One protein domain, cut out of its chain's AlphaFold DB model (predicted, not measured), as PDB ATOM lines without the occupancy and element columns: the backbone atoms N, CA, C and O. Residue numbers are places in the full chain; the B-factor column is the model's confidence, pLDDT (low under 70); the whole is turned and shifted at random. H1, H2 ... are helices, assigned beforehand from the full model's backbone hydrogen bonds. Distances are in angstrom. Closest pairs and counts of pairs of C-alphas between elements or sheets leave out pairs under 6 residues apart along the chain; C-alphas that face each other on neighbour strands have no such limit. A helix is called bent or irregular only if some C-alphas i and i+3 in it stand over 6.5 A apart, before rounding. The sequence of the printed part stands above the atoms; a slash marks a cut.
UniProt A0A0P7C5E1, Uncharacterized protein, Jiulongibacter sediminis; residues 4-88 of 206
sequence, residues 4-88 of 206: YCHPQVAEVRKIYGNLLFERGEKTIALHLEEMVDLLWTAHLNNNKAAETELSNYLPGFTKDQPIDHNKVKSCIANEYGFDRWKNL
ATOM      1  N   TYR A   4       4.850 -33.844  48.110       98.50
ATOM      2  CA  TYR A   4       5.161 -32.541  47.550       98.50
ATOM      3  C   TYR A   4       5.566 -32.705  46.082       98.50
ATOM      4  O   TYR A   4       6.415 -33.530  45.737       98.50
ATOM      5  N   CYS A   5       4.958 -31.897  45.221       98.00
ATOM      6  CA  CYS A   5       5.272 -31.805  43.804       98.00
ATOM      7  C   CYS A   5       5.161 -30.332  43.411       98.00
ATOM      8  O   CYS A   5       4.092 -29.732  43.561       98.00
ATOM      9  N   HIS A   6       6.266 -29.736  42.961       98.06
ATOM     10  CA  HIS A   6       6.274 -28.330  42.568       98.06
ATOM     11  C   HIS A   6       5.271 -28.096  41.415       98.06
ATOM     12  O   HIS A   6       5.196 -28.932  40.510       98.06
ATOM     13  N   PRO A   7       4.518 -26.975  41.375       98.00
ATOM     14  CA  PRO A   7       3.472 -26.764  40.369       98.00
ATOM     15  C   PRO A   7       3.939 -26.945  38.919       98.00
ATOM     16  O   PRO A   7       3.235 -27.547  38.117       98.00
ATOM     17  N   GLN A   8       5.153 -26.500  38.586       97.19
ATOM     18  CA  GLN A   8       5.716 -26.695  37.243       97.19
ATOM     19  C   GLN A   8       5.949 -28.174  36.902       97.19
ATOM     20  O   GLN A   8       5.666 -28.593  35.782       97.19
ATOM     21  N   VAL A   9       6.406 -28.976  37.870       97.88
ATOM     22  CA  VAL A   9       6.560 -30.429  37.701       97.88
ATOM     23  C   VAL A   9       5.189 -31.074  37.498       97.88
ATOM     24  O   VAL A   9       5.024 -31.921  36.622       97.88
ATOM     25  N   ALA A  10       4.181 -30.641  38.260       98.06
ATOM     26  CA  ALA A  10       2.813 -31.122  38.113       98.06
ATOM     27  C   ALA A  10       2.221 -30.806  36.727       98.06
ATOM     28  O   ALA A  10       1.564 -31.669  36.150       98.06
ATOM     29  N   GLU A  11       2.470 -29.617  36.167       98.38
ATOM     30  CA  GLU A  11       2.018 -29.281  34.809       98.38
ATOM     31  C   GLU A  11       2.753 -30.086  33.727       98.38
ATOM     32  O   GLU A  11       2.110 -30.567  32.797       98.38
ATOM     33  N   VAL A  12       4.065 -30.311  33.864       98.12
ATOM     34  CA  VAL A  12       4.824 -31.182  32.941       98.12
ATOM     35  C   VAL A  12       4.264 -32.602  32.945       98.12
ATOM     36  O   VAL A  12       4.021 -33.185  31.892       98.12
ATOM     37  N   ARG A  13       3.936 -33.144  34.123       98.38
ATOM     38  CA  ARG A  13       3.305 -34.468  34.236       98.38
ATOM     39  C   ARG A  13       1.989 -34.573  33.460       98.38
ATOM     40  O   ARG A  13       1.663 -35.658  32.990       98.38
ATOM     41  N   LYS A  14       1.240 -33.476  33.294       98.38
ATOM     42  CA  LYS A  14      -0.014 -33.472  32.520       98.38
ATOM     43  C   LYS A  14       0.205 -33.588  31.013       98.38
ATOM     44  O   LYS A  14      -0.701 -34.068  30.344       98.38
ATOM     45  N   ILE A  15       1.364 -33.174  30.487       98.38
ATOM     46  CA  ILE A  15       1.700 -33.368  29.064       98.38
ATOM     47  C   ILE A  15       1.712 -34.863  28.746       98.38
ATOM     48  O   ILE A  15       1.118 -35.297  27.763       98.38
ATOM     49  N   TYR A  16       2.366 -35.639  29.606       98.25
ATOM     50  CA  TYR A  16       2.594 -37.065  29.395       98.25
ATOM     51  C   TYR A  16       1.460 -37.946  29.928       98.25
ATOM     52  O   TYR A  16       1.205 -39.025  29.397       98.25
ATOM     53  N   GLY A  17       0.755 -37.498  30.969       97.44
ATOM     54  CA  GLY A  17      -0.373 -38.222  31.546       97.44
ATOM     55  C   GLY A  17       0.015 -39.635  31.983       97.44
ATOM     56  O   GLY A  17       1.000 -39.832  32.697       97.44
ATOM     57  N   ASN A  18      -0.763 -40.624  31.542       96.31
ATOM     58  CA  ASN A  18      -0.524 -42.024  31.888       96.31
ATOM     59  C   ASN A  18       0.753 -42.589  31.257       96.31
ATOM     60  O   ASN A  18       1.309 -43.539  31.809       96.31
ATOM     61  N   LEU A  19       1.252 -41.984  30.170       96.81
ATOM     62  CA  LEU A  19       2.416 -42.492  29.448       96.81
ATOM     63  C   LEU A  19       3.616 -42.694  30.387       96.81
ATOM     64  O   LEU A  19       4.269 -43.726  30.319       96.81
ATOM     65  N   LEU A  20       3.805 -41.794  31.363       96.69
ATOM     66  CA  LEU A  20       4.868 -41.859  32.384       96.69
ATOM     67  C   LEU A  20       4.983 -43.216  33.111       96.69
ATOM     68  O   LEU A  20       6.050 -43.563  33.633       96.69
ATOM     69  N   PHE A  21       3.886 -43.972  33.165       94.50
ATOM     70  CA  PHE A  21       3.778 -45.259  33.848       94.50
ATOM     71  C   PHE A  21       3.496 -46.431  32.887       94.50
ATOM     72  O   PHE A  21       3.640 -47.589  33.277       94.50
ATOM     73  N   GLU A  22       3.148 -46.168  31.623       92.50
ATOM     74  CA  GLU A  22       2.762 -47.172  30.620       92.50
ATOM     75  C   GLU A  22       3.975 -47.784  29.903       92.50
ATOM     76  O   GLU A  22       4.163 -47.659  28.690       92.50
ATOM     77  N   ARG A  23       4.803 -48.488  30.677       88.75
ATOM     78  CA  ARG A  23       6.028 -49.126  30.171       88.75
ATOM     79  C   ARG A  23       5.729 -50.383  29.346       88.75
ATOM     80  O   ARG A  23       6.352 -50.568  28.309       88.75
ATOM     81  N   GLY A  24       4.744 -51.200  29.744       87.31
ATOM     82  CA  GLY A  24       4.315 -52.401  29.000       87.31
ATOM     83  C   GLY A  24       5.489 -53.263  28.516       87.31
ATOM     84  O   GLY A  24       6.478 -53.389  29.216       87.31
ATOM     85  N   GLU A  25       5.419 -53.780  27.291       87.38
ATOM     86  CA  GLU A  25       6.551 -54.456  26.624       87.38
ATOM     87  C   GLU A  25       7.437 -53.471  25.821       87.38
ATOM     88  O   GLU A  25       8.209 -53.875  24.947       87.38
ATOM     89  N   LYS A  26       7.291 -52.154  26.039       91.62
ATOM     90  CA  LYS A  26       8.013 -51.139  25.262       91.62
ATOM     91  C   LYS A  26       9.489 -51.129  25.648       91.62
ATOM     92  O   LYS A  26       9.874 -51.291  26.806       91.62
ATOM     93  N   THR A  27      10.321 -50.845  24.655       95.69
ATOM     94  CA  THR A  27      11.713 -50.457  24.888       95.69
ATOM     95  C   THR A  27      11.771 -49.003  25.347       95.69
ATOM     96  O   THR A  27      10.863 -48.218  25.053       95.69
ATOM     97  N   ILE A  28      12.861 -48.613  26.011       96.31
ATOM     98  CA  ILE A  28      13.092 -47.205  26.375       96.31
ATOM     99  C   ILE A  28      13.050 -46.313  25.131       96.31
ATOM    100  O   ILE A  28      12.424 -45.258  25.160       96.31
ATOM    101  N   ALA A  29      13.667 -46.742  24.024       97.00
ATOM    102  CA  ALA A  29      13.665 -45.978  22.780       97.00
ATOM    103  C   ALA A  29      12.247 -45.675  22.265       97.00
ATOM    104  O   ALA A  29      11.965 -44.535  21.910       97.00
ATOM    105  N   LEU A  30      11.356 -46.674  22.253       96.38
ATOM    106  CA  LEU A  30       9.971 -46.486  21.806       96.38
ATOM    107  C   LEU A  30       9.186 -45.582  22.755       96.38
ATOM    108  O   LEU A  30       8.485 -44.683  22.304       96.38
ATOM    109  N   HIS A  31       9.335 -45.785  24.063       97.12
ATOM    110  CA  HIS A  31       8.630 -44.976  25.050       97.12
ATOM    111  C   HIS A  31       9.054 -43.498  24.989       97.12
ATOM    112  O   HIS A  31       8.205 -42.609  24.998       97.12
ATOM    113  N   LEU A  32      10.353 -43.214  24.855       97.44
ATOM    114  CA  LEU A  32      10.832 -41.837  24.738       97.44
ATOM    115  C   LEU A  32      10.462 -41.186  23.398       97.44
ATOM    116  O   LEU A  32      10.282 -39.973  23.358       97.44
ATOM    117  N   GLU A  33      10.311 -41.952  22.314       97.81
ATOM    118  CA  GLU A  33       9.792 -41.426  21.041       97.81
ATOM    119  C   GLU A  33       8.338 -40.939  21.200       97.81
ATOM    120  O   GLU A  33       8.014 -39.834  20.774       97.81
ATOM    121  N   GLU A  34       7.491 -41.684  21.917       97.75
ATOM    122  CA  GLU A  34       6.121 -41.243  22.230       97.75
ATOM    123  C   GLU A  34       6.109 -39.986  23.122       97.75
ATOM    124  O   GLU A  34       5.298 -39.078  22.917       97.75
ATOM    125  N   MET A  35       7.043 -39.876  24.077       98.44
ATOM    126  CA  MET A  35       7.206 -38.648  24.866       98.44
ATOM    127  C   MET A  35       7.604 -37.452  23.993       98.44
ATOM    128  O   MET A  35       7.086 -36.353  24.188       98.44
ATOM    129  N   VAL A  36       8.475 -37.649  23.000       98.62
ATOM    130  CA  VAL A  36       8.844 -36.591  22.047       98.62
ATOM    131  C   VAL A  36       7.622 -36.084  21.288       98.62
ATOM    132  O   VAL A  36       7.462 -34.870  21.165       98.62
ATOM    133  N   ASP A  37       6.746 -36.970  20.820       98.50
ATOM    134  CA  ASP A  37       5.544 -36.571  20.083       98.50
ATOM    135  C   ASP A  37       4.568 -35.764  20.952       98.50
ATOM    136  O   ASP A  37       3.987 -34.770  20.491       98.50
ATOM    137  N   LEU A  38       4.433 -36.127  22.231       98.62
ATOM    138  CA  LEU A  38       3.622 -35.376  23.192       98.62
ATOM    139  C   LEU A  38       4.226 -34.006  23.514       98.62
ATOM    140  O   LEU A  38       3.508 -33.003  23.475       98.62
ATOM    141  N   LEU A  39       5.535 -33.931  23.766       98.62
ATOM    142  CA  LEU A  39       6.216 -32.663  24.032       98.62
ATOM    143  C   LEU A  39       6.181 -31.741  22.806       98.62
ATOM    144  O   LEU A  39       5.929 -30.543  22.937       98.62
ATOM    145  N   TRP A  40       6.363 -32.296  21.605       98.31
ATOM    146  CA  TRP A  40       6.243 -31.564  20.346       98.31
ATOM    147  C   TRP A  40       4.834 -31.000  20.151       98.31
ATOM    148  O   TRP A  40       4.671 -29.811  19.880       98.31
ATOM    149  N   THR A  41       3.806 -31.821  20.367       98.25
ATOM    150  CA  THR A  41       2.404 -31.386  20.286       98.25
ATOM    151  C   THR A  41       2.096 -30.301  21.318       98.25
ATOM    152  O   THR A  41       1.435 -29.310  21.004       98.25
ATOM    153  N   ALA A  42       2.590 -30.440  22.548       97.94
ATOM    154  CA  ALA A  42       2.426 -29.432  23.589       97.94
ATOM    155  C   ALA A  42       3.129 -28.112  23.222       97.94
ATOM    156  O   ALA A  42       2.546 -27.040  23.401       97.94
ATOM    157  N   HIS A  43       4.334 -28.177  22.647       96.44
ATOM    158  CA  HIS A  43       5.062 -27.008  22.159       96.44
ATOM    159  C   HIS A  43       4.307 -26.278  21.037       96.44
ATOM    160  O   HIS A  43       4.109 -25.069  21.134       96.44
ATOM    161  N   LEU A  44       3.802 -27.000  20.028       95.50
ATOM    162  CA  LEU A  44       3.005 -26.412  18.938       95.50
ATOM    163  C   LEU A  44       1.735 -25.706  19.437       95.50
ATOM    164  O   LEU A  44       1.275 -24.742  18.826       95.50
ATOM    165  N   ASN A  45       1.188 -26.157  20.565       96.19
ATOM    166  CA  ASN A  45       0.027 -25.552  21.215       96.19
ATOM    167  C   ASN A  45       0.387 -24.428  22.211       96.19
ATOM    168  O   ASN A  45      -0.482 -23.990  22.963       96.19
ATOM    169  N   ASN A  46       1.637 -23.947  22.228       94.50
ATOM    170  CA  ASN A  46       2.136 -22.916  23.153       94.50
ATOM    171  C   ASN A  46       1.920 -23.279  24.636       94.50
ATOM    172  O   ASN A  46       1.579 -22.435  25.471       94.50
ATOM    173  N   ASN A  47       2.072 -24.562  24.977       96.31
ATOM    174  CA  ASN A  47       1.940 -25.022  26.351       96.31
ATOM    175  C   ASN A  47       3.158 -24.579  27.185       96.31
ATOM    176  O   ASN A  47       4.289 -24.989  26.927       96.31
ATOM    177  N   LYS A  48       2.922 -23.804  28.250       96.31
ATOM    178  CA  LYS A  48       3.974 -23.314  29.162       96.31
ATOM    179  C   LYS A  48       4.777 -24.425  29.850       96.31
ATOM    180  O   LYS A  48       5.940 -24.221  30.196       96.31
ATOM    181  N   ALA A  49       4.178 -25.589  30.082       97.44
ATOM    182  CA  ALA A  49       4.892 -26.727  30.651       97.44
ATOM    183  C   ALA A  49       5.906 -27.309  29.653       97.44
ATOM    184  O   ALA A  49       7.008 -27.665  30.060       97.44
ATOM    185  N   ALA A  50       5.602 -27.285  28.350       97.69
ATOM    186  CA  ALA A  50       6.560 -27.677  27.319       97.69
ATOM    187  C   ALA A  50       7.740 -26.696  27.275       97.69
ATOM    188  O   ALA A  50       8.890 -27.120  27.222       97.69
ATOM    189  N   GLU A  51       7.482 -25.387  27.379       96.44
ATOM    190  CA  GLU A  51       8.547 -24.377  27.504       96.44
ATOM    191  C   GLU A  51       9.410 -24.596  28.754       96.44
ATOM    192  O   GLU A  51      10.634 -24.449  28.701       96.44
ATOM    193  N   THR A  52       8.785 -24.969  29.874       96.81
ATOM    194  CA  THR A  52       9.496 -25.292  31.117       96.81
ATOM    195  C   THR A  52      10.477 -26.434  30.878       96.81
ATOM    196  O   THR A  52      11.656 -26.304  31.188       96.81
ATOM    197  N   GLU A  53      10.035 -27.528  30.273       97.69
ATOM    198  CA  GLU A  53      10.891 -28.684  30.025       97.69
ATOM    199  C   GLU A  53      11.992 -28.397  28.992       97.69
ATOM    200  O   GLU A  53      13.171 -28.647  29.255       97.69
ATOM    201  N   LEU A  54      11.638 -27.748  27.876       97.81
ATOM    202  CA  LEU A  54      12.586 -27.311  26.847       97.81
ATOM    203  C   LEU A  54      13.666 -26.391  27.430       97.81
ATOM    204  O   LEU A  54      14.848 -26.582  27.162       97.81
ATOM    205  N   SER A  55      13.298 -25.422  28.269       96.31
ATOM    206  CA  SER A  55      14.277 -24.519  28.891       96.31
ATOM    207  C   SER A  55      15.211 -25.213  29.888       96.31
ATOM    208  O   SER A  55      16.342 -24.761  30.064       96.31
ATOM    209  N   ASN A  56      14.783 -26.322  30.500       95.81
ATOM    210  CA  ASN A  56      15.615 -27.095  31.423       95.81
ATOM    211  C   ASN A  56      16.597 -28.023  30.695       95.81
ATOM    212  O   ASN A  56      17.737 -28.166  31.140       95.81
ATOM    213  N   TYR A  57      16.185 -28.634  29.577       96.88
ATOM    214  CA  TYR A  57      16.950 -29.731  28.963       96.88
ATOM    215  C   TYR A  57      17.375 -29.506  27.511       96.88
ATOM    216  O   TYR A  57      18.116 -30.324  26.965       96.88
ATOM    217  N   LEU A  58      17.004 -28.393  26.877       95.81
ATOM    218  CA  LEU A  58      17.500 -28.009  25.555       95.81
ATOM    219  C   LEU A  58      18.445 -26.796  25.663       95.81
ATOM    220  O   LEU A  58      17.992 -25.651  25.718       95.81
ATOM    221  N   PRO A  59      19.778 -27.005  25.657       92.69
ATOM    222  CA  PRO A  59      20.740 -25.914  25.762       92.69
ATOM    223  C   PRO A  59      20.541 -24.844  24.685       92.69
ATOM    224  O   PRO A  59      20.515 -25.148  23.490       92.69
ATOM    225  N   GLY A  60      20.460 -23.585  25.120       92.06
ATOM    226  CA  GLY A  60      20.273 -22.434  24.237       92.06
ATOM    227  C   GLY A  60      18.834 -22.219  23.765       92.06
ATOM    228  O   GLY A  60      18.623 -21.358  22.920       92.06
ATOM    229  N   PHE A  61      17.857 -22.968  24.288       94.81
ATOM    230  CA  PHE A  61      16.452 -22.735  23.977       94.81
ATOM    231  C   PHE A  61      16.002 -21.335  24.411       94.81
ATOM    232  O   PHE A  61      16.213 -20.910  25.548       94.81
ATOM    233  N   THR A  62      15.318 -20.646  23.502       89.38
ATOM    234  CA  THR A  62      14.563 -19.424  23.776       89.38
ATOM    235  C   THR A  62      13.202 -19.562  23.117       89.38
ATOM    236  O   THR A  62      13.141 -20.012  21.975       89.38
ATOM    237  N   LYS A  63      12.130 -19.126  23.785       82.94
ATOM    238  CA  LYS A  63      10.750 -19.240  23.279       82.94
ATOM    239  C   LYS A  63      10.531 -18.643  21.878       82.94
ATOM    240  O   LYS A  63       9.649 -19.087  21.159       82.94
ATOM    241  N   ASP A  64      11.337 -17.651  21.498       83.00
ATOM    242  CA  ASP A  64      11.204 -16.928  20.230       83.00
ATOM    243  C   ASP A  64      11.972 -17.602  19.077       83.00
ATOM    244  O   ASP A  64      11.886 -17.166  17.928       83.00
ATOM    245  N   GLN A  65      12.745 -18.660  19.361       83.69
ATOM    246  CA  GLN A  65      13.478 -19.407  18.343       83.69
ATOM    247  C   GLN A  65      12.664 -20.613  17.868       83.69
ATOM    248  O   GLN A  65      12.263 -21.434  18.695       83.69
ATOM    249  N   PRO A  66      12.467 -20.775  16.547       88.62
ATOM    250  CA  PRO A  66      11.826 -21.967  16.022       88.62
ATOM    251  C   PRO A  66      12.690 -23.195  16.327       88.62
ATOM    252  O   PRO A  66      13.904 -23.194  16.103       88.62
ATOM    253  N   ILE A  67      12.049 -24.253  16.815       94.81
ATOM    254  CA  ILE A  67      12.660 -25.568  17.000       94.81
ATOM    255  C   ILE A  67      11.961 -26.594  16.108       94.81
ATOM    256  O   ILE A  67      10.805 -26.423  15.728       94.81
ATOM    257  N   ASP A  68      12.675 -27.661  15.764       95.25
ATOM    258  CA  ASP A  68      12.136 -28.800  15.030       95.25
ATOM    259  C   ASP A  68      11.992 -30.029  15.944       95.25
ATOM    260  O   ASP A  68      12.417 -30.039  17.104       95.25
ATOM    261  N   HIS A  69      11.418 -31.103  15.408       96.00
ATOM    262  CA  HIS A  69      11.238 -32.363  16.135       96.00
ATOM    263  C   HIS A  69      12.575 -32.955  16.631       96.00
ATOM    264  O   HIS A  69      12.654 -33.485  17.738       96.00
ATOM    265  N   ASN A  70      13.678 -32.770  15.892       96.62
ATOM    266  CA  ASN A  70      15.009 -33.241  16.304       96.62
ATOM    267  C   ASN A  70      15.548 -32.507  17.543       96.62
ATOM    268  O   ASN A  70      16.275 -33.089  18.359       96.62
ATOM    269  N   LYS A  71      15.210 -31.227  17.711       97.25
ATOM    270  CA  LYS A  71      15.514 -30.479  18.937       97.25
ATOM    271  C   LYS A  71      14.714 -31.005  20.125       97.25
ATOM    272  O   LYS A  71      15.294 -31.139  21.199       97.25
ATOM    273  N   VAL A  72      13.452 -31.391  19.932       97.94
ATOM    274  CA  VAL A  72      12.648 -32.047  20.981       97.94
ATOM    275  C   VAL A  72      13.246 -33.406  21.363       97.94
ATOM    276  O   VAL A  72      13.443 -33.667  22.547       97.94
ATOM    277  N   LYS A  73      13.679 -34.216  20.386       98.31
ATOM    278  CA  LYS A  73      14.465 -35.440  20.650       98.31
ATOM    279  C   LYS A  73      15.704 -35.160  21.492       98.31
ATOM    280  O   LYS A  73      16.009 -35.886  22.430       98.31
ATOM    281  N   SER A  74      16.426 -34.087  21.175       97.50
ATOM    282  CA  SER A  74      17.613 -33.689  21.938       97.50
ATOM    283  C   SER A  74      17.264 -33.272  23.371       97.50
ATOM    284  O   SER A  74      18.012 -33.600  24.284       97.50
ATOM    285  N   CYS A  75      16.132 -32.591  23.572       97.81
ATOM    286  CA  CYS A  75      15.609 -32.234  24.892       97.81
ATOM    287  C   CYS A  75      15.346 -33.481  25.744       97.81
ATOM    288  O   CYS A  75      15.944 -33.627  26.808       97.81
ATOM    289  N   ILE A  76      14.540 -34.419  25.234       98.44
ATOM    290  CA  ILE A  76      14.220 -35.672  25.930       98.44
ATOM    291  C   ILE A  76      15.485 -36.512  26.156       98.44
ATOM    292  O   ILE A  76      15.719 -37.002  27.252       98.44
ATOM    293  N   ALA A  77      16.384 -36.628  25.172       98.06
ATOM    294  CA  ALA A  77      17.652 -37.331  25.384       98.06
ATOM    295  C   ALA A  77      18.466 -36.732  26.544       98.06
ATOM    296  O   ALA A  77      18.997 -37.484  27.361       98.06
ATOM    297  N   ASN A  78      18.543 -35.402  26.640       97.44
ATOM    298  CA  ASN A  78      19.283 -34.726  27.703       97.44
ATOM    299  C   ASN A  78      18.641 -34.914  29.082       97.44
ATOM    300  O   ASN A  78      19.381 -35.124  30.043       97.44
ATOM    301  N   GLU A  79      17.308 -34.855  29.181       98.00
ATOM    302  CA  GLU A  79      16.576 -35.094  30.435       98.00
ATOM    303  C   GLU A  79      16.840 -36.494  31.000       98.00
ATOM    304  O   GLU A  79      16.974 -36.656  32.207       98.00
ATOM    305  N   TYR A  80      16.955 -37.496  30.127       97.75
ATOM    306  CA  TYR A  80      17.207 -38.888  30.510       97.75
ATOM    307  C   TYR A  80      18.707 -39.256  30.491       97.75
ATOM    308  O   TYR A  80      19.094 -40.421  30.641       97.75
ATOM    309  N   GLY A  81      19.593 -38.271  30.300       97.12
ATOM    310  CA  GLY A  81      21.045 -38.426  30.411       97.12
ATOM    311  C   GLY A  81      21.743 -39.103  29.235       97.12
ATOM    312  O   GLY A  81      22.876 -39.572  29.379       97.12
ATOM    313  N   PHE A  82      21.098 -39.179  28.075       96.88
ATOM    314  CA  PHE A  82      21.674 -39.743  26.861       96.88
ATOM    315  C   PHE A  82      22.408 -38.679  26.044       96.88
ATOM    316  O   PHE A  82      21.836 -37.674  25.641       96.88
ATOM    317  N   ASP A  83      23.676 -38.941  25.709       91.62
ATOM    318  CA  ASP A  83      24.481 -37.989  24.928       91.62
ATOM    319  C   ASP A  83      23.945 -37.793  23.489       91.62
ATOM    320  O   ASP A  83      24.202 -36.763  22.864       91.62
ATOM    321  N   ARG A  84      23.261 -38.803  22.918       92.38
ATOM    322  CA  ARG A  84      22.672 -38.787  21.563       92.38
ATOM    323  C   ARG A  84      21.454 -39.709  21.487       92.38
ATOM    324  O   ARG A  84      21.500 -40.804  22.038       92.38
ATOM    325  N   TRP A  85      20.446 -39.340  20.687       96.06
ATOM    326  CA  TRP A  85      19.226 -40.144  20.461       96.06
ATOM    327  C   TRP A  85      19.508 -41.584  20.005       96.06
ATOM    328  O   TRP A  85      18.891 -42.534  20.459       96.06
ATOM    329  N   LYS A  86      20.514 -41.781  19.149       94.75
ATOM    330  CA  LYS A  86      20.899 -43.118  18.667       94.75
ATOM    331  C   LYS A  86      21.459 -44.059  19.749       94.75
ATOM    332  O   LYS A  86      21.728 -45.213  19.448       94.75
ATOM    333  N   ASN A  87      21.723 -43.549  20.954       93.81
ATOM    334  CA  ASN A  87      22.248 -44.330  22.074       93.81
ATOM    335  C   ASN A  87      21.131 -44.827  23.006       93.81
ATOM    336  O   ASN A  87      21.436 -45.372  24.067       93.81
ATOM    337  N   LEU A  88      19.859 -44.597  22.660       95.94
ATOM    338  CA  LEU A  88      18.740 -45.093  23.448       95.94
ATOM    339  C   LEU A  88      18.743 -46.632  23.488       95.94
ATOM    340  O   LEU A  88      18.994 -47.270  22.464       95.94
TER     341      LEU A  88
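AT A GLANCE: This is residues 4 to 88 of the 206 residues of an uncharacterized protein of Jiulongibacter sediminis (UniProt A0A0P7C5E1). The longest helix, H2, has H1 and H4 packed on different sides, and H3 bridges H1 and H4 near the last residues of H2. These helices are mostly crossed. The printed part has 85 residues with four named helices, H1 to H4 in chain order, and no named strand: all helix. It is compact, with radius of gyration of the C-alphas 12.5 A, spanning 38 by 32 by 22 A.

HOW THE PARTS SIT: H2, residues 28 to 44, touches H4, residues 69 to 79, at a steep tilt of 60 degrees; the C-alphas of Val 36 and Lys 73 are closest, 5.9 A. With residues 35 to 42 alone, H2 touches residues 15 to 19 of H1, residues 7 to 21; Ile 15 and Leu 38 have the closest C-alphas, 6.5 A. H3, residues 48 to 57, touches H1, about perpendicular at 85 degrees; the closest C-alphas, of Val 12 and Ala 49, are 5.0 A apart. H3 touches H4, closest at the C-alphas of Tyr 57 and Cys 75, 5.0 A. H1 and H4 are apart. Every O i to N i+4 pair is within hydrogen-bond range in H2, H3 and H4; H1 has 5 of 11, and 9 of 12 O i to N i+3 pairs.

IN THESE COORDINATES: H2 measures 24.3 A, H1 19.6 A, H4 15.5 A and H3 14.5 A. H1 begins at C-alpha 7 (3.472, -26.764, 40.369) and is irregular: C-alphas 15 and 18 are 9.4 A apart. H4 ends at C-alpha 79 (16.576, -35.094, 30.435).

THE WHOLE: The C-alphas of Glu 25 and Asp 64 are farthest apart, 38.4 A. The printed part has no cut. The link from H3 to H4 is long, 11 residues. No printed residue is under 70 in pLDDT.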